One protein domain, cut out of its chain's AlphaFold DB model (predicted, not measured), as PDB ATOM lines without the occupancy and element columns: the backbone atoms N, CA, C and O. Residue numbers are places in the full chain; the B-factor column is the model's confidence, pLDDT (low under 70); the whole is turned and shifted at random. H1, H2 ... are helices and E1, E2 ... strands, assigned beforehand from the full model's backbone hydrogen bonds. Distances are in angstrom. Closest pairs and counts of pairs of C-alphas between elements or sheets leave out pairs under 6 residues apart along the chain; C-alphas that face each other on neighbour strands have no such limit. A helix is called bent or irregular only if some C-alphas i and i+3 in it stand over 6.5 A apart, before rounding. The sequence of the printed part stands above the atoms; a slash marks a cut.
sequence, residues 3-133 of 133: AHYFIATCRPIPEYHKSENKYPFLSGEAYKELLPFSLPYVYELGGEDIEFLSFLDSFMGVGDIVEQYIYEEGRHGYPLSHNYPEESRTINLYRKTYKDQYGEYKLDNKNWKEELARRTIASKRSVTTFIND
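Overview. This is residues 3 to 133 of the 133 residues of an uncharacterized protein of Pontibacillus halophilus JSM 076056 = DSM 19796 (UniProt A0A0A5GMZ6). One long, strongly twisted sheet of eight strands runs through the whole domain, with short helices around it: H2 is over one face near E3 and E1, H1 grazes the sheet near its edge strand E2, and H3 and H4 touch each other and also only graze the sheet. A long loop, residues 74 to 88, leads from the end of E4 back to E5. The printed part has 131 residues with four named helices and eight named strands, in the order E1 H1 E2 H2 E3 H3 E4 E5 E6 E7 H4 E8, and under half of the residues are in named elements. The sheet's order is E2 E3 E1 E4 E8 E5 E6 E7, mixed, and the class is mixed, helices and strands. The whole is compact, with a radius of gyration of the C-alphas of 14.5 A and spans of 43, 37 and 23 A.

Arrangement. E4, residues 65 to 73, is antiparallel to E1, residues 3 to 9, with N 6 and O 69 at 2.8 A, and to E8, residues 128 to 131, with N 66 and O 130 at 2.9 A. E3, residues 41 to 45, is antiparallel to E1, N 43 and O 7 at 2.9 A, and to the edge strand E2, residues 25 to 27, N 44 and O 26 at 2.9 A. E5, residues 89 to 92, is parallel to E8 at 19 degrees, N 91 and O 129 at 2.8 A. E5, E6, residues 97 to 99, and the edge strand E7, residues 104 to 106, form a meander, each strand the antiparallel neighbour of the one before, in two hairpins; N 92 and O 97 are 2.9 A apart, N 105 and O 98 2.8 A. H2, residues 29 to 34, is on the sheet at a height of 7.7 A, over none of the strands, but only just: 2 of its C-alphas fall on E3 and 2 on E1. H3, residues 49 to 59, touches H4, residues 112 to 116; their closest C-alphas, Leu 53 and Lys 113, are 6.3 A apart. H1, residues 14 to 17, comes closest to E2 with the C-alphas of Tyr 16 and Phe 25, 7.2 A. E1, H1, E2, with E3 between in the sheet, E3, H3, E4, with E1 between, and E7, H4, E8, with E5 and E6 between, are split strand-helix-strand units, two strands of one sheet that are not neighbours, with a helix between them in the chain, each with a right-handed crossover. Every O i to N i+4 pair is within hydrogen-bond range in H3 and H4; H2 has 0 of 2, with 2 of 3 O i to N i+3 pairs, and H1 is too short for an i+4 pair.

Along the chain. E4 measures 26.1 A from first to last C-alpha, E1 19.9 A, H3 15.0 A and E3 12.8 A. E1 begins at C-alpha 3 (185.117, 139.282, 149.008), and E8 ends at C-alpha 131 (207.722, 145.510, 155.310). H2 is irregular, with C-alphas 30 and 33 7.7 A apart.

Size, cuts and confidence. The C-alphas of His 76 and Lys 110, 46.1 A apart, are the two farthest apart. The printed part has no cut, and the links E4 to E5 and H4 to E8 are long. Mean pLDDT of the printed part is 90.3; residues 16 to 25 are under 70.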
ATOM      1  N   ALA A   3     183.955 138.753 148.314       90.75
ATOM      2  CA  ALA A   3     185.117 139.282 149.008       90.75
ATOM      3  C   ALA A   3     186.277 139.318 148.019       90.75
ATOM      4  O   ALA A   3     186.573 138.308 147.382       90.75
ATOM      5  N   HIS A   4     186.911 140.476 147.921       92.81
ATOM      6  CA  HIS A   4     188.048 140.738 147.057       92.81
ATOM      7  C   HIS A   4     189.259 140.994 147.940       92.81
ATOM      8  O   HIS A   4     189.204 141.805 148.867       92.81
ATOM      9  N   TYR A   5     190.350 140.292 147.673       94.38
ATOM     10  CA  TYR A   5     191.609 140.505 148.369       94.38
ATOM     11  C   TYR A   5     192.414 141.450 147.507       94.38
ATOM     12  O   TYR A   5     192.654 141.156 146.345       94.38
ATOM     13  N   PHE A   6     192.822 142.585 148.051       95.31
ATOM     14  CA  PHE A   6     193.648 143.524 147.317       95.31
ATOM     15  C   PHE A   6     195.008 143.665 147.968       95.31
ATOM     16  O   PHE A   6     195.141 143.574 149.192       95.31
ATOM     17  N   ILE A   7     195.997 143.938 147.126       96.06
ATOM     18  CA  ILE A   7     197.301 144.425 147.540       96.06
ATOM     19  C   ILE A   7     197.595 145.764 146.878       96.06
ATOM     20  O   ILE A   7     197.151 146.019 145.756       96.06
ATOM     21  N   ALA A   8     198.387 146.589 147.552       96.25
ATOM     22  CA  ALA A   8     198.968 147.780 146.962       96.25
ATOM     23  C   ALA A   8     200.489 147.794 147.130       96.25
ATOM     24  O   ALA A   8     201.017 147.363 148.157       96.25
ATOM     25  N   THR A   9     201.203 148.268 146.107       95.00
ATOM     26  CA  THR A   9     202.673 148.279 146.065       95.00
ATOM     27  C   THR A   9     203.220 149.667 145.729       95.00
ATOM     28  O   THR A   9     202.560 150.485 145.084       95.00
ATOM     29  N   CYS A  10     204.459 149.948 146.149       92.62
ATOM     30  CA  CYS A  10     205.142 151.216 145.856       92.62
ATOM     31  C   CYS A  10     205.588 151.341 144.387       92.62
ATOM     32  O   CYS A  10     205.649 152.442 143.841       92.62
ATOM     33  N   ARG A  11     205.885 150.207 143.745       90.19
ATOM     34  CA  ARG A  11     206.322 150.084 142.350       90.19
ATOM     35  C   ARG A  11     205.416 149.111 141.600       90.19
ATOM     36  O   ARG A  11     204.925 148.165 142.223       90.19
ATOM     37  N   PRO A  12     205.196 149.305 140.289       89.44
ATOM     38  CA  PRO A  12     204.368 148.388 139.524       89.44
ATOM     39  C   PRO A  12     205.001 146.992 139.502       89.44
ATOM     40  O   PRO A  12     206.228 146.876 139.526       89.44
ATOM     41  N   ILE A  13     204.174 145.947 139.442       86.44
ATOM     42  CA  ILE A  13     204.618 144.554 139.307       86.44
ATOM     43  C   ILE A  13     204.723 144.261 137.801       86.44
ATOM     44  O   ILE A  13     203.691 144.116 137.151       86.44
ATOM     45  N   PRO A  14     205.917 144.209 137.180       76.00
ATOM     46  CA  PRO A  14     206.029 144.156 135.717       76.00
ATOM     47  C   PRO A  14     205.388 142.913 135.085       76.00
ATOM     48  O   PRO A  14     204.906 142.965 133.953       76.00
ATOM     49  N   GLU A  15     205.373 141.794 135.809       72.12
ATOM     50  CA  GLU A  15     204.744 140.531 135.413       72.12
ATOM     51  C   GLU A  15     203.236 140.687 135.171       72.12
ATOM     52  O   GLU A  15     202.679 139.972 134.340       72.12
ATOM     53  N   TYR A  16     202.604 141.664 135.827       67.94
ATOM     54  CA  TYR A  16     201.184 141.976 135.709       67.94
ATOM     55  C   TYR A  16     200.785 142.498 134.318       67.94
ATOM     56  O   TYR A  16     199.689 142.225 133.835       67.94
ATOM     57  N   HIS A  17     201.682 143.215 133.638       62.53
ATOM     58  CA  HIS A  17     201.394 143.836 132.340       62.53
ATOM     59  C   HIS A  17     201.740 142.942 131.139       62.53
ATOM     60  O   HIS A  17     201.672 143.389 129.992       62.53
ATOM     61  N   LYS A  18     202.133 141.683 131.377       62.91
ATOM     62  CA  LYS A  18     202.474 140.726 130.316       62.91
ATOM     63  C   LYS A  18     201.245 139.898 129.940       62.91
ATOM     64  O   LYS A  18     200.557 139.366 130.802       62.91
ATOM     65  N   SER A  19     201.014 139.722 128.641       54.16
ATOM     66  CA  SER A  19     199.873 138.972 128.088       54.16
ATOM     67  C   SER A  19     199.844 137.477 128.445       54.16
ATOM     68  O   SER A  19     198.822 136.833 128.248       54.16
ATOM     69  N   GLU A  20     200.944 136.922 128.963       60.00
ATOM     70  CA  GLU A  20     201.098 135.504 129.334       60.00
ATOM     71  C   GLU A  20     201.148 135.275 130.859       60.00
ATOM     72  O   GLU A  20     201.702 134.277 131.326       60.00
ATOM     73  N   ASN A  21     200.629 136.212 131.660       56.28
ATOM     74  CA  ASN A  21     200.699 136.123 133.116       56.28
ATOM     75  C   ASN A  21     200.002 134.846 133.647       56.28
ATOM     76  O   ASN A  21     198.841 134.585 133.341       56.28
ATOM     77  N   LYS A  22     200.728 134.047 134.445       58.19
ATOM     78  CA  LYS A  22     200.238 132.812 135.091       58.19
ATOM     79  C   LYS A  22     199.764 133.024 136.532       58.19
ATOM     80  O   LYS A  22     199.288 132.075 137.147       58.19
ATOM     81  N   TYR A  23     199.928 134.225 137.082       59.31
ATOM     82  CA  TYR A  23     199.475 134.543 138.432       59.31
ATOM     83  C   TYR A  23     197.982 134.908 138.449       59.31
ATOM     84  O   TYR A  23     197.498 135.525 137.499       59.31
ATOM     85  N   PRO A  24     197.251 134.600 139.533       60.47
ATOM     86  CA  PRO A  24     195.830 134.916 139.684       60.47
ATOM     87  C   PRO A  24     195.602 136.390 140.077       60.47
ATOM     88  O   PRO A  24     194.848 136.672 141.003       60.47
ATOM     89  N   PHE A  25     196.279 137.335 139.416       64.88
ATOM     90  CA  PHE A  25     196.183 138.763 139.733       64.88
ATOM     91  C   PHE A  25     195.390 139.532 138.677       64.88
ATOM     92  O   PHE A  25     195.697 139.448 137.488       64.88
ATOM     93  N   LEU A  26     194.399 140.318 139.112       74.56
ATOM     94  CA  LEU A  26     193.620 141.233 138.263       74.56
ATOM     95  C   LEU A  26     193.914 142.696 138.631       74.56
ATOM     96  O   LEU A  26     194.513 142.981 139.667       74.56
ATOM     97  N   SER A  27     193.544 143.639 137.758       80.75
ATOM     98  CA  SER A  27     193.775 145.070 138.024       80.75
ATOM     99  C   SER A  27     192.827 145.489 139.129       80.75
ATOM    100  O   SER A  27     191.619 145.322 138.973       80.75
ATOM    101  N   GLY A  28     193.352 146.068 140.205       84.50
ATOM    102  CA  GLY A  28     192.527 146.632 141.269       84.50
ATOM    103  C   GLY A  28     192.230 148.119 141.090       84.50
ATOM    104  O   GLY A  28     191.547 148.700 141.929       84.50
ATOM    105  N   GLU A  29     192.707 148.757 140.014       84.19
ATOM    106  CA  GLU A  29     192.617 150.217 139.845       84.19
ATOM    107  C   GLU A  29     191.171 150.742 139.857       84.19
ATOM    108  O   GLU A  29     190.925 151.843 140.342       84.19
ATOM    109  N   ALA A  30     190.196 149.944 139.406       86.56
ATOM    110  CA  ALA A  30     188.778 150.311 139.468       86.56
ATOM    111  C   ALA A  30     188.246 150.469 140.909       86.56
ATOM    112  O   ALA A  30     187.263 151.172 141.124       86.56
ATOM    113  N   TYR A  31     188.897 149.836 141.890       89.19
ATOM    114  CA  TYR A  31     188.526 149.878 143.308       89.19
ATOM    115  C   TYR A  31     189.338 150.899 144.109       89.19
ATOM    116  O   TYR A  31     189.069 151.103 145.289       89.19
ATOM    117  N   LYS A  32     190.325 151.563 143.498       90.19
ATOM    118  CA  LYS A  32     191.313 152.391 144.201       90.19
ATOM    119  C   LYS A  32     190.707 153.469 145.100       90.19
ATOM    120  O   LYS A  32     191.182 153.658 146.210       90.19
ATOM    121  N   GLU A  33     189.641 154.134 144.657       89.75
ATOM    122  CA  GLU A  33     188.955 155.176 145.443       89.75
ATOM    123  C   GLU A  33     188.205 154.627 146.670       89.75
ATOM    124  O   GLU A  33     187.872 155.379 147.584       89.75
ATOM    125  N   LEU A  34     187.934 153.320 146.697       91.00
ATOM    126  CA  LEU A  34     187.193 152.631 147.757       91.00
ATOM    127  C   LEU A  34     188.119 151.936 148.762       91.00
ATOM    128  O   LEU A  34     187.659 151.475 149.809       91.00
ATOM    129  N   LEU A  35     189.408 151.824 148.440       94.88
ATOM    130  CA  LEU A  35     190.375 151.060 149.213       94.88
ATOM    131  C   LEU A  35     191.184 151.979 150.138       94.88
ATOM    132  O   LEU A  35     191.620 153.050 149.722       94.88
ATOM    133  N   PRO A  36     191.450 151.561 151.386       96.12
ATOM    134  CA  PRO A  36     192.170 152.366 152.373       96.12
ATOM    135  C   PRO A  36     193.699 152.329 152.189       96.12
ATOM    136  O   PRO A  36     194.436 152.449 153.167       96.12
ATOM    137  N   PHE A  37     194.181 152.106 150.967       97.19
ATOM    138  CA  PHE A  37     195.609 152.002 150.685       97.19
ATOM    139  C   PHE A  37     196.272 153.370 150.580       97.19
ATOM    140  O   PHE A  37     195.685 154.337 150.095       97.19
ATOM    141  N   SER A  38     197.529 153.428 151.010       96.00
ATOM    142  CA  SER A  38     198.403 154.583 150.810       96.00
ATOM    143  C   SER A  38     199.281 154.431 149.565       96.00
ATOM    144  O   SER A  38     199.770 155.428 149.025       96.00
ATOM    145  N   LEU A  39     199.471 153.195 149.089       96.62
ATOM    146  CA  LEU A  39     200.328 152.885 147.950       96.62
ATOM    147  C   LEU A  39     199.590 152.990 146.598       96.62
ATOM    148  O   LEU A  39     198.394 152.716 146.506       96.62
ATOM    149  N   PRO A  40     200.291 153.397 145.520       93.62
ATOM    150  CA  PRO A  40     199.633 153.834 144.290       93.62
ATOM    151  C   PRO A  40     199.220 152.720 143.325       93.62
ATOM    152  O   PRO A  40     198.342 152.982 142.506       93.62
ATOM    153  N   TYR A  41     199.841 151.539 143.354       93.38
ATOM    154  CA  TYR A  41     199.556 150.472 142.386       93.38
ATOM    155  C   TYR A  41     198.728 149.376 143.038       93.38
ATOM    156  O   TYR A  41     199.237 148.726 143.949       93.38
ATOM    157  N   VAL A  42     197.491 149.171 142.579       94.62
ATOM    158  CA  VAL A  42     196.530 148.267 143.229       94.62
ATOM    159  C   VAL A  42     196.253 147.036 142.368       94.62
ATOM    160  O   VAL A  42     195.935 147.138 141.182       94.62
ATOM    161  N   TYR A  43     196.296 145.862 142.996       93.12
ATOM    162  CA  TYR A  43     196.053 144.572 142.350       93.12
ATOM    163  C   TYR A  43     195.085 143.740 143.176       93.12
ATOM    164  O   TYR A  43     195.169 143.716 144.403       93.12
ATOM    165  N   GLU A  44     194.182 143.039 142.503       91.62
ATOM    166  CA  GLU A  44     193.365 142.005 143.124       91.62
ATOM    167  C   GLU A  44     194.161 140.699 143.186       91.62
ATOM    168  O   GLU A  44     194.785 140.297 142.204       91.62
ATOM    169  N   LEU A  45     194.134 140.055 144.346       87.19
ATOM    170  CA  LEU A  45     194.826 138.829 144.693       87.19
ATOM    171  C   LEU A  45     193.853 137.646 144.692       87.19
ATOM    172  O   LEU A  45     192.888 137.631 145.450       87.19
ATOM    173  N   GLY A  46     194.141 136.627 143.888       79.75
ATOM    174  CA  GLY A  46     193.611 135.278 144.084       79.75
ATOM    175  C   GLY A  46     194.653 134.344 144.709       79.75
ATOM    176  O   GLY A  46     195.849 134.624 144.657       79.75
ATOM    177  N   GLY A  47     194.202 133.217 145.260       79.88
ATOM    178  CA  GLY A  47     195.073 132.154 145.782       79.88
ATOM    179  C   GLY A  47     195.043 132.004 147.302       79.88
ATOM    180  O   GLY A  47     194.265 132.664 147.994       79.88
ATOM    181  N   GLU A  48     195.869 131.091 147.810       86.75
ATOM    182  CA  GLU A  48     195.975 130.808 149.247       86.75
ATOM    183  C   GLU A  48     197.018 131.704 149.938       86.75
ATOM    184  O   GLU A  48     198.010 132.119 149.332       86.75
ATOM    185  N   ASP A  49     196.856 131.938 151.246       91.25
ATOM    186  CA  ASP A  49     197.776 132.756 152.053       91.25
ATOM    187  C   ASP A  49     199.242 132.311 151.912       91.25
ATOM    188  O   ASP A  49     200.149 133.137 151.834       91.25
ATOM    189  N   ILE A  50     199.496 131.001 151.829       91.81
ATOM    190  CA  ILE A  50     200.855 130.459 151.694       91.81
ATOM    191  C   ILE A  50     201.504 130.799 150.342       91.81
ATOM    192  O   ILE A  50     202.716 131.037 150.268       91.81
ATOM    193  N   GLU A  51     200.705 130.855 149.276       90.38
ATOM    194  CA  GLU A  51     201.158 131.241 147.939       90.38
ATOM    195  C   GLU A  51     201.487 132.733 147.916       90.38
ATOM    196  O   GLU A  51     202.542 133.129 147.416       90.38
ATOM    197  N   PHE A  52     200.642 133.552 148.550       92.06
ATOM    198  CA  PHE A  52     200.876 134.985 148.693       92.06
ATOM    199  C   PHE A  52     202.138 135.295 149.505       92.06
ATOM    200  O   PHE A  52     202.977 136.085 149.073       92.06
ATOM    201  N   LEU A  53     202.332 134.631 150.647       94.38
ATOM    202  CA  LEU A  53     203.538 134.800 151.461       94.38
ATOM    203  C   LEU A  53     204.805 134.393 150.697       94.38
ATOM    204  O   LEU A  53     205.840 135.045 150.824       94.38
ATOM    205  N   SER A  54     204.724 133.341 149.877       92.31
ATOM    206  CA  SER A  54     205.831 132.922 149.009       92.31
ATOM    207  C   SER A  54     206.108 133.936 147.896       92.31
ATOM    208  O   SER A  54     207.269 134.190 147.576       92.31
ATOM    209  N   PHE A  55     205.062 134.551 147.341       91.12
ATOM    210  CA  PHE A  55     205.201 135.663 146.406       91.12
ATOM    211  C   PHE A  55     205.926 136.846 147.060       91.12
ATOM    212  O   PHE A  55     206.937 137.289 146.515       91.12
ATOM    213  N   LEU A  56     205.480 137.303 148.237       93.44
ATOM    214  CA  LEU A  56     206.102 138.428 148.946       93.44
ATOM    215  C   LEU A  56     207.591 138.189 149.221       93.44
ATOM    216  O   LEU A  56     208.402 139.073 148.960       93.44
ATOM    217  N   ASP A  57     207.951 136.983 149.671       91.81
ATOM    218  CA  ASP A  57     209.337 136.560 149.938       91.81
ATOM    219  C   ASP A  57     210.232 136.658 148.686       91.81
ATOM    220  O   ASP A  57     211.413 136.982 148.779       91.81
ATOM    221  N   SER A  58     209.667 136.413 147.499       90.75
ATOM    222  CA  SER A  58     210.389 136.522 146.221       90.75
ATOM    223  C   SER A  58     210.377 137.928 145.609       90.75
ATOM    224  O   SER A  58     211.298 138.290 144.878       90.75
ATOM    225  N   PHE A  59     209.325 138.706 145.873       90.88
ATOM    226  CA  PHE A  59     209.070 139.994 145.231       90.88
ATOM    227  C   PHE A  59     209.690 141.170 145.992       90.88
ATOM    228  O   PHE A  59     210.218 142.093 145.360       90.88
ATOM    229  N   MET A  60     209.595 141.158 147.325       93.75
ATOM    230  CA  MET A  60     209.991 142.282 148.171       93.75
ATOM    231  C   MET A  60     211.513 142.338 148.331       93.75
ATOM    232  O   MET A  60     212.136 141.459 148.922       93.75
ATOM    233  N   GLY A  61     212.112 143.421 147.840       92.88
ATOM    234  CA  GLY A  61     213.487 143.799 148.151       92.88
ATOM    235  C   GLY A  61     213.603 144.443 149.534       92.88
ATOM    236  O   GLY A  61     212.604 144.684 150.211       92.88
ATOM    237  N   VAL A  62     214.831 144.714 149.976       93.06
ATOM    238  CA  VAL A  62     215.067 145.431 151.240       93.06
ATOM    239  C   VAL A  62     214.474 146.840 151.150       93.06
ATOM    240  O   VAL A  62     214.751 147.563 150.194       93.06
ATOM    241  N   GLY A  63     213.675 147.222 152.146       92.94
ATOM    242  CA  GLY A  63     212.964 148.500 152.208       92.94
ATOM    243  C   GLY A  63     211.644 148.548 151.428       92.94
ATOM    244  O   GLY A  63     210.979 149.584 151.454       92.94
ATOM    245  N   ASP A  64     211.242 147.465 150.751       95.44
ATOM    246  CA  ASP A  64     209.941 147.410 150.078       95.44
ATOM    247  C   ASP A  64     208.786 147.329 151.091       95.44
ATOM    248  O   ASP A  64     208.909 146.755 152.180       95.44
ATOM    249  N   ILE A  65     207.640 147.884 150.686       97.38
ATOM    250  CA  ILE A  65     206.386 147.892 151.442       97.38
ATOM    251  C   ILE A  65     205.266 147.377 150.536       97.38
ATOM    252  O   ILE A  65     205.152 147.795 149.379       97.38
ATOM    253  N   VAL A  66     204.430 146.493 151.079       97.50
ATOM    254  CA  VAL A  66     203.193 146.021 150.448       97.50
ATOM    255  C   VAL A  66     202.052 146.156 151.447       97.50
ATOM    256  O   VAL A  66     202.180 145.764 152.603       97.50
ATOM    257  N   GLU A  67     200.925 146.701 151.014       98.12
ATOM    258  CA  GLU A  67     199.699 146.764 151.813       98.12
ATOM    259  C   GLU A  67     198.717 145.695 151.337       98.12
ATOM    260  O   GLU A  67     198.664 145.409 150.146       98.12
ATOM    261  N   GLN A  68     197.930 145.119 152.247       97.12
ATOM    262  CA  GLN A  68     196.874 144.154 151.939       97.12
ATOM    263  C   GLN A  68     195.573 144.518 152.665       97.12
ATOM    264  O   GLN A  68     195.594 144.916 153.833       97.12
ATOM    265  N   TYR A  69     194.437 144.357 151.984       97.12
ATOM    266  CA  TYR A  69     193.104 144.624 152.528       97.12
ATOM    267  C   TYR A  69     192.044 143.739 151.866       97.12
ATOM    268  O   TYR A  69     192.134 143.453 150.674       97.12
ATOM    269  N   ILE A  70     191.026 143.325 152.626       95.56
ATOM    270  CA  ILE A  70     189.864 142.607 152.089       95.56
ATOM    271  C   ILE A  70     188.715 143.598 151.906       95.56
ATOM    272  O   ILE A  70     188.208 144.167 152.871       95.56
ATOM    273  N   TYR A  71     188.260 143.758 150.673       95.00
ATOM    274  CA  TYR A  71     187.074 144.538 150.353       95.00
ATOM    275  C   TYR A  71     185.872 143.604 150.182       95.00
ATOM    276  O   TYR A  71     185.904 142.680 149.372       95.00
ATOM    277  N   GLU A  72     184.805 143.825 150.951       93.75
ATOM    278  CA  GLU A  72     183.577 143.029 150.853       93.75
ATOM    279  C   GLU A  72     182.449 143.860 150.245       93.75
ATOM    280  O   GLU A  72     182.006 144.857 150.824       93.75
ATOM    281  N   GLU A  73     181.932 143.405 149.103       90.19
ATOM    282  CA  GLU A  73     180.793 144.034 148.445       90.19
ATOM    283  C   GLU A  73     179.489 143.715 149.187       90.19
ATOM    284  O   GLU A  73     179.078 142.554 149.341       90.19
ATOM    285  N   GLY A  74     178.818 144.772 149.645       85.88
ATOM    286  CA  GLY A  74     177.478 144.698 150.206       85.88
ATOM    287  C   GLY A  74     176.382 144.891 149.162       85.88
ATOM    288  O   GLY A  74     176.592 144.867 147.950       85.88
ATOM    289  N   ARG A  75     175.151 145.067 149.644       83.00
ATOM    290  CA  ARG A  75     173.998 145.361 148.782       83.00
ATOM    291  C   ARG A  75     173.920 146.861 148.505       83.00
ATOM    292  O   ARG A  75     174.303 147.669 149.345       83.00
ATOM    293  N   HIS A  76     173.348 147.223 147.358       79.81
ATOM    294  CA  HIS A  76     173.061 148.617 146.992       79.81
ATOM    295  C   HIS A  76     174.296 149.541 146.965       79.81
ATOM    296  O   HIS A  76     174.164 150.734 147.215       79.81
ATOM    297  N   GLY A  77     175.482 149.001 146.663       72.44
ATOM    298  CA  GLY A  77     176.712 149.785 146.504       72.44
ATOM    299  C   GLY A  77     177.420 150.174 147.806       72.44
ATOM    300  O   GLY A  77     178.434 150.858 147.745       72.44
ATOM    301  N   TYR A  78     176.929 149.737 148.970       81.00
ATOM    302  CA  TYR A  78     177.616 149.966 150.243       81.00
ATOM    303  C   TYR A  78     178.612 148.839 150.540       81.00
ATOM    304  O   TYR A  78     178.210 147.671 150.503       81.00
ATOM    305  N   PRO A  79     179.879 149.147 150.870       87.81
ATOM    306  CA  PRO A  79     180.830 148.136 151.311       87.81
ATOM    307  C   PRO A  79     180.468 147.609 152.703       87.81
ATOM    308  O   PRO A  79     179.951 148.338 153.551       87.81
ATOM    309  N   LEU A  80     180.755 146.331 152.944       91.06
ATOM    310  CA  LEU A  80     180.678 145.711 154.274       91.06
ATOM    311  C   LEU A  80     182.024 145.754 155.007       91.06
ATOM    312  O   LEU A  80     182.077 145.584 156.226       91.06
ATOM    313  N   SER A  81     183.106 145.982 154.268       92.75
ATOM    314  CA  SER A  81     184.435 146.259 154.797       92.75
ATOM    315  C   SER A  81     184.522 147.696 155.322       92.75
ATOM    316  O   SER A  81     183.984 148.625 154.719       92.75
ATOM    317  N   HIS A  82     185.219 147.884 156.441       94.06
ATOM    318  CA  HIS A  82     185.480 149.196 157.034       94.06
ATOM    319  C   HIS A  82     186.885 149.203 157.627       94.06
ATOM    320  O   HIS A  82     187.257 148.247 158.298       94.06
ATOM    321  N   ASN A  83     187.673 150.244 157.375       95.38
ATOM    322  CA  ASN A  83     189.039 150.331 157.884       95.38
ATOM    323  C   ASN A  83     189.058 150.947 159.291       95.38
ATOM    324  O   ASN A  83     188.691 152.104 159.461       95.38
ATOM    325  N   TYR A  84     189.529 150.171 160.257       96.50
ATOM    326  CA  TYR A  84     189.799 150.502 161.651       96.50
ATOM    327  C   TYR A  84     191.327 150.514 161.830       96.50
ATOM    328  O   TYR A  84     191.929 149.454 162.031       96.50
ATOM    329  N   PRO A  85     192.000 151.672 161.675       94.44
ATOM    330  CA  PRO A  85     193.463 151.756 161.719       94.44
ATOM    331  C   PRO A  85     194.088 151.218 163.014       94.44
ATOM    332  O   PRO A  85     195.222 150.740 162.999       94.44
ATOM    333  N   GLU A  86     193.356 151.257 164.124       95.81
ATOM    334  CA  GLU A  86     193.744 150.682 165.411       95.81
ATOM    335  C   GLU A  86     193.904 149.157 165.371       95.81
ATOM    336  O   GLU A  86     194.717 148.624 166.117       95.81
ATOM    337  N   GLU A  87     193.200 148.472 164.462       95.94
ATOM    338  CA  GLU A  87     193.303 147.023 164.248       95.94
ATOM    339  C   GLU A  87     194.349 146.662 163.177       95.94
ATOM    340  O   GLU A  87     194.400 145.511 162.719       95.94
ATOM    341  N   SER A  88     195.128 147.636 162.686       96.94
ATOM    342  CA  SER A  88     196.145 147.407 161.653       96.94
ATOM    343  C   SER A  88     197.243 146.461 162.128       96.94
ATOM    344  O   SER A  88     197.516 146.299 163.321       96.94
ATOM    345  N   ARG A  89     197.861 145.793 161.155       97.81
ATOM    346  CA  ARG A  89     198.942 144.839 161.391       97.81
ATOM    347  C   ARG A  89     200.180 145.284 160.644       97.81
ATOM    348  O   ARG A  89     200.089 145.777 159.523       97.81
ATOM    349  N   THR A  90     201.337 145.049 161.241       98.31
ATOM    350  CA  THR A  90     202.625 145.214 160.570       98.31
ATOM    351  C   THR A  90     203.378 143.900 160.628       98.31
ATOM    352  O   THR A  90     203.636 143.373 161.709       98.31
ATOM    353  N   ILE A  91     203.729 143.362 159.467       98.31
ATOM    354  CA  ILE A  91     204.472 142.113 159.339       98.31
ATOM    355  C   ILE A  91     205.822 142.446 158.720       98.31
ATOM    356  O   ILE A  91     205.902 142.849 157.563       98.31
ATOM    357  N   ASN A  92     206.892 142.275 159.489       97.62
ATOM    358  CA  ASN A  92     208.242 142.475 158.991       97.62
ATOM    359  C   ASN A  92     208.833 141.133 158.541       97.62
ATOM    360  O   ASN A  92     209.100 140.243 159.356       97.62
ATOM    361  N   LEU A  93     209.047 141.003 157.233       95.56
ATOM    362  CA  LEU A  93     209.578 139.800 156.601       95.56
ATOM    363  C   LEU A  93     211.088 139.652 156.780       95.56
ATOM    364  O   LEU A  93     211.570 138.525 156.766       95.56
ATOM    365  N   TYR A  94     211.840 140.725 157.011       94.50
ATOM    366  CA  TYR A  94     213.277 140.631 157.264       94.50
ATOM    367  C   TYR A  94     213.553 140.235 158.718       94.50
ATOM    368  O   TYR A  94     214.175 139.211 159.011       94.50
ATOM    369  N   ARG A  95     212.998 141.004 159.658       95.75
ATOM    370  CA  ARG A  95     213.110 140.785 161.105       95.75
ATOM    371  C   ARG A  95     212.231 139.651 161.604       95.75
ATOM    372  O   ARG A  95     212.380 139.292 162.770       95.75
ATOM    373  N   LYS A  96     211.364 139.070 160.774       96.31
ATOM    374  CA  LYS A  96     210.452 137.975 161.146       96.31
ATOM    375  C   LYS A  96     209.624 138.349 162.377       96.31
ATOM    376  O   LYS A  96     209.658 137.654 163.394       96.31
ATOM    377  N   THR A  97     208.931 139.482 162.311       98.00
ATOM    378  CA  THR A  97     208.020 139.928 163.372       98.00
ATOM    379  C   THR A  97     206.613 140.136 162.836       98.00
ATOM    380  O   THR A  97     206.412 140.516 161.686       98.00
ATOM    381  N   TYR A  98     205.635 139.864 163.689       98.12
ATOM    382  CA  TYR A  98     204.227 140.152 163.461       98.12
ATOM    383  C   TYR A  98     203.781 141.091 164.575       98.12
ATOM    384  O   TYR A  98     203.972 140.783 165.751       98.12
ATOM    385  N   LYS A  99     203.203 142.232 164.220       98.25
ATOM    386  CA  LYS A  99     202.680 143.218 165.158       98.25
ATOM    387  C   LYS A  99     201.211 143.468 164.867       98.25
ATOM    388  O   LYS A  99     200.838 143.672 163.716       98.25
ATOM    389  N   ASP A 100     200.406 143.487 165.915       97.19
ATOM    390  CA  ASP A 100     199.003 143.890 165.879       97.19
ATOM    391  C   ASP A 100     198.696 144.840 167.049       97.19
ATOM    392  O   ASP A 100     199.600 145.359 167.711       97.19
ATOM    393  N   GLN A 101     197.411 145.077 167.309       96.31
ATOM    394  CA  GLN A 101     196.940 145.935 168.398       96.31
ATOM    395  C   GLN A 101     197.257 145.420 169.811       96.31
ATOM    396  O   GLN A 101     197.154 146.176 170.776       96.31
ATOM    397  N   TYR A 102     197.619 144.142 169.956       96.44
ATOM    398  CA  TYR A 102     197.884 143.502 171.243       96.44
ATOM    399  C   TYR A 102     199.374 143.399 171.562       96.44
ATOM    400  O   TYR A 102     199.739 143.284 172.734       96.44
ATOM    401  N   GLY A 103     200.245 143.462 170.556       97.00
ATOM    402  CA  GLY A 103     201.684 143.473 170.771       97.00
ATOM    403  C   GLY A 103     202.498 143.124 169.534       97.00
ATOM    404  O   GLY A 103     201.992 143.041 168.417       97.00
ATOM    405  N   GLU A 104     203.794 142.923 169.758       98.00
ATOM    406  CA  GLU A 104     204.746 142.470 168.748       98.00
ATOM    407  C   GLU A 104     205.273 141.082 169.115       98.00
ATOM    408  O   GLU A 104     205.658 140.820 170.257       98.00
ATOM    409  N   TYR A 105     205.298 140.193 168.129       97.25
ATOM    410  CA  TYR A 105     205.629 138.785 168.277       97.25
ATOM    411  C   TYR A 105     206.753 138.422 167.313       97.25
ATOM    412  O   TYR A 105     206.718 138.772 166.131       97.25
ATOM    413  N   LYS A 106     207.749 137.689 167.810       97.75
ATOM    414  CA  LYS A 106     208.815 137.121 166.984       97.75
ATOM    415  C   LYS A 106     208.327 135.813 166.361       97.75
ATOM    416  O   LYS A 106     207.837 134.951 167.083       97.75
ATOM    417  N   LEU A 107     208.484 135.683 165.050       96.38
ATOM    418  CA  LEU A 107     208.157 134.478 164.290       96.38
ATOM    419  C   LEU A 107     209.349 133.515 164.278       96.38
ATOM    420  O   LEU A 107     210.508 133.941 164.383       96.38
ATOM    421  N   ASP A 108     209.077 132.223 164.104       94.62
ATOM    422  CA  ASP A 108     210.133 131.228 163.913       94.62
ATOM    423  C   ASP A 108     210.877 131.448 162.587       94.62
ATOM    424  O   ASP A 108     210.279 131.456 161.517       94.62
ATOM    425  N   ASN A 109     212.207 131.564 162.624       91.75
ATOM    426  CA  ASN A 109     212.992 131.870 161.422       91.75
ATOM    427  C   ASN A 109     212.867 130.813 160.311       91.75
ATOM    428  O   ASN A 109     213.050 131.153 159.142       91.75
ATOM    429  N   LYS A 110     212.610 129.542 160.653       92.19
ATOM    430  CA  LYS A 110     212.563 128.447 159.671       92.19
ATOM    431  C   LYS A 110     211.171 128.262 159.075       92.19
ATOM    432  O   LYS A 110     211.082 128.000 157.884       92.19
ATOM    433  N   ASN A 111     210.125 128.424 159.883       93.94
ATOM    434  CA  ASN A 111     208.738 128.118 159.515       93.94
ATOM    435  C   ASN A 111     207.825 129.358 159.549       93.94
ATOM    436  O   ASN A 111     206.619 129.254 159.781       93.94
ATOM    437  N   TRP A 112     208.394 130.557 159.381       94.75
ATOM    438  CA  TRP A 112     207.646 131.811 159.506       94.75
ATOM    439  C   TRP A 112     206.466 131.899 158.529       94.75
ATOM    440  O   TRP A 112     205.458 132.513 158.866       94.75
ATOM    441  N   LYS A 113     206.560 131.291 157.336       95.12
ATOM    442  CA  LYS A 113     205.481 131.305 156.334       95.12
ATOM    443  C   LYS A 113     204.290 130.484 156.802       95.12
ATOM    444  O   LYS A 113     203.162 130.959 156.757       95.12
ATOM    445  N   GLU A 114     204.542 129.284 157.309       95.19
ATOM    446  CA  GLU A 114     203.522 128.398 157.860       95.19
ATOM    447  C   GLU A 114     202.911 128.979 159.139       95.19
ATOM    448  O   GLU A 114     201.716 128.819 159.385       95.19
ATOM    449  N   GLU A 115     203.719 129.662 159.955       95.38
ATOM    450  CA  GLU A 115     203.229 130.368 161.136       95.38
ATOM    451  C   GLU A 115     202.318 131.541 160.747       95.38
ATOM    452  O   GLU A 115     201.226 131.673 161.302       95.38
ATOM    453  N   LEU A 116     202.728 132.365 159.778       95.19
ATOM    454  CA  LEU A 116     201.921 133.482 159.287       95.19
ATOM    455  C   LEU A 116     200.647 133.020 158.585       95.19
ATOM    456  O   LEU A 116     199.603 133.604 158.841       95.19
ATOM    457  N   ALA A 117     200.691 131.952 157.785       93.44
ATOM    458  CA  ALA A 117     199.512 131.396 157.113       93.44
ATOM    459  C   ALA A 117     198.446 130.862 158.093       93.44
ATOM    460  O   ALA A 117     197.310 130.608 157.708       93.44
ATOM    461  N   ARG A 118     198.798 130.670 159.373       93.44
ATOM    462  CA  ARG A 118     197.853 130.323 160.453       93.44
ATOM    463  C   ARG A 118     197.364 131.541 161.238       93.44
ATOM    464  O   ARG A 118     196.502 131.399 162.105       93.44
ATOM    465  N   ARG A 119     197.939 132.718 160.990       94.44
ATOM    466  CA  ARG A 119     197.565 134.000 161.596       94.44
ATOM    467  C   ARG A 119     196.705 134.797 160.620       94.44
ATOM    468  O   ARG A 119     196.628 134.513 159.433       94.44
ATOM    469  N   THR A 120     196.057 135.838 161.128       93.88
ATOM    470  CA  THR A 120     195.333 136.787 160.280       93.88
ATOM    471  C   THR A 120     196.328 137.706 159.580       93.88
ATOM    472  O   THR A 120     196.862 138.614 160.214       93.88
ATOM    473  N   ILE A 121     196.570 137.479 158.289       94.50
ATOM    474  CA  ILE A 121     197.416 138.353 157.460       94.50
ATOM    475  C   ILE A 121     196.598 139.290 156.563       94.50
ATOM    476  O   ILE A 121     197.063 140.364 156.211       94.50
ATOM    477  N   ALA A 122     195.350 138.925 156.270       93.19
ATOM    478  CA  ALA A 122     194.401 139.733 155.518       93.19
ATOM    479  C   ALA A 122     193.179 140.044 156.390       93.19
ATOM    480  O   ALA A 122     192.726 139.212 157.178       93.19
ATOM    481  N   SER A 123     192.636 141.254 156.269       94.75
ATOM    482  CA  SER A 123     191.492 141.690 157.067       94.75
ATOM    483  C   SER A 123     190.608 142.637 156.272       94.75
ATOM    484  O   SER A 123     191.093 143.486 155.530       94.75
ATOM    485  N   LYS A 124     189.296 142.523 156.482       95.25
ATOM    486  CA  LYS A 124     188.308 143.512 156.020       95.25
ATOM    487  C   LYS A 124     188.129 144.690 156.962       95.25
ATOM    488  O   LYS A 124     187.405 145.638 156.662       95.25
ATOM    489  N   ARG A 125     188.724 144.570 158.148       96.25
ATOM    490  CA  ARG A 125     188.646 145.549 159.223       96.25
ATOM    491  C   ARG A 125     189.852 146.465 159.259       96.25
ATOM    492  O   ARG A 125     189.773 147.505 159.878       96.25
ATOM    493  N   SER A 126     190.964 146.110 158.627       96.94
ATOM    494  CA  SER A 126     192.167 146.934 158.684       96.94
ATOM    495  C   SER A 126     193.170 146.565 157.606       96.94
ATOM    496  O   SER A 126     193.218 145.415 157.167       96.94
ATOM    497  N   VAL A 127     193.985 147.537 157.202       98.06
ATOM    498  CA  VAL A 127     195.145 147.292 156.339       98.06
ATOM    499  C   VAL A 127     196.201 146.499 157.109       98.06
ATOM    500  O   VAL A 127     196.516 146.802 158.264       98.06
ATOM    501  N   THR A 128     196.759 145.489 156.449       98.44
ATOM    502  CA  THR A 128     197.989 144.827 156.891       98.44
ATOM    503  C   THR A 128     199.143 145.318 156.036       98.44
ATOM    504  O   THR A 128     199.080 145.258 154.811       98.44
ATOM    505  N   THR A 129     200.197 145.807 156.681       98.38
ATOM    506  CA  THR A 129     201.397 146.317 156.017       98.38
ATOM    507  C   THR A 129     202.528 145.310 156.168       98.38
ATOM    508  O   THR A 129     202.980 145.022 157.276       98.38
ATOM    509  N   PHE A 130     203.007 144.796 155.047       98.25
ATOM    510  CA  PHE A 130     204.219 144.000 154.958       98.25
ATOM    511  C   PHE A 130     205.399 144.925 154.685       98.25
ATOM    512  O   PHE A 130     205.342 145.751 153.774       98.25
ATOM    513  N   ILE A 131     206.465 144.770 155.461       97.69
ATOM    514  CA  ILE A 131     207.722 145.510 155.310       97.69
ATOM    515  C   ILE A 131     208.894 144.531 155.256       97.69
ATOM    516  O   ILE A 131     208.806 143.417 155.782       97.69
ATOM    517  N   ASN A 132     209.996 144.936 154.634       95.25
ATOM    518  CA  ASN A 132     211.198 144.112 154.522       95.25
ATOM    519  C   ASN A 132     212.465 144.904 154.892       95.25
ATOM    520  O   ASN A 132     213.306 145.163 154.033       95.25
ATOM    521  N   ASP A 133     212.584 145.320 156.155       89.69
ATOM    522  CA  ASP A 133     213.674 146.155 156.696       89.69
ATOM    523  C   ASP A 133     214.182 145.727 158.087       89.69
ATOM    524  O   ASP A 133     213.464 145.002 158.814       89.69
TER     525      ASP A 133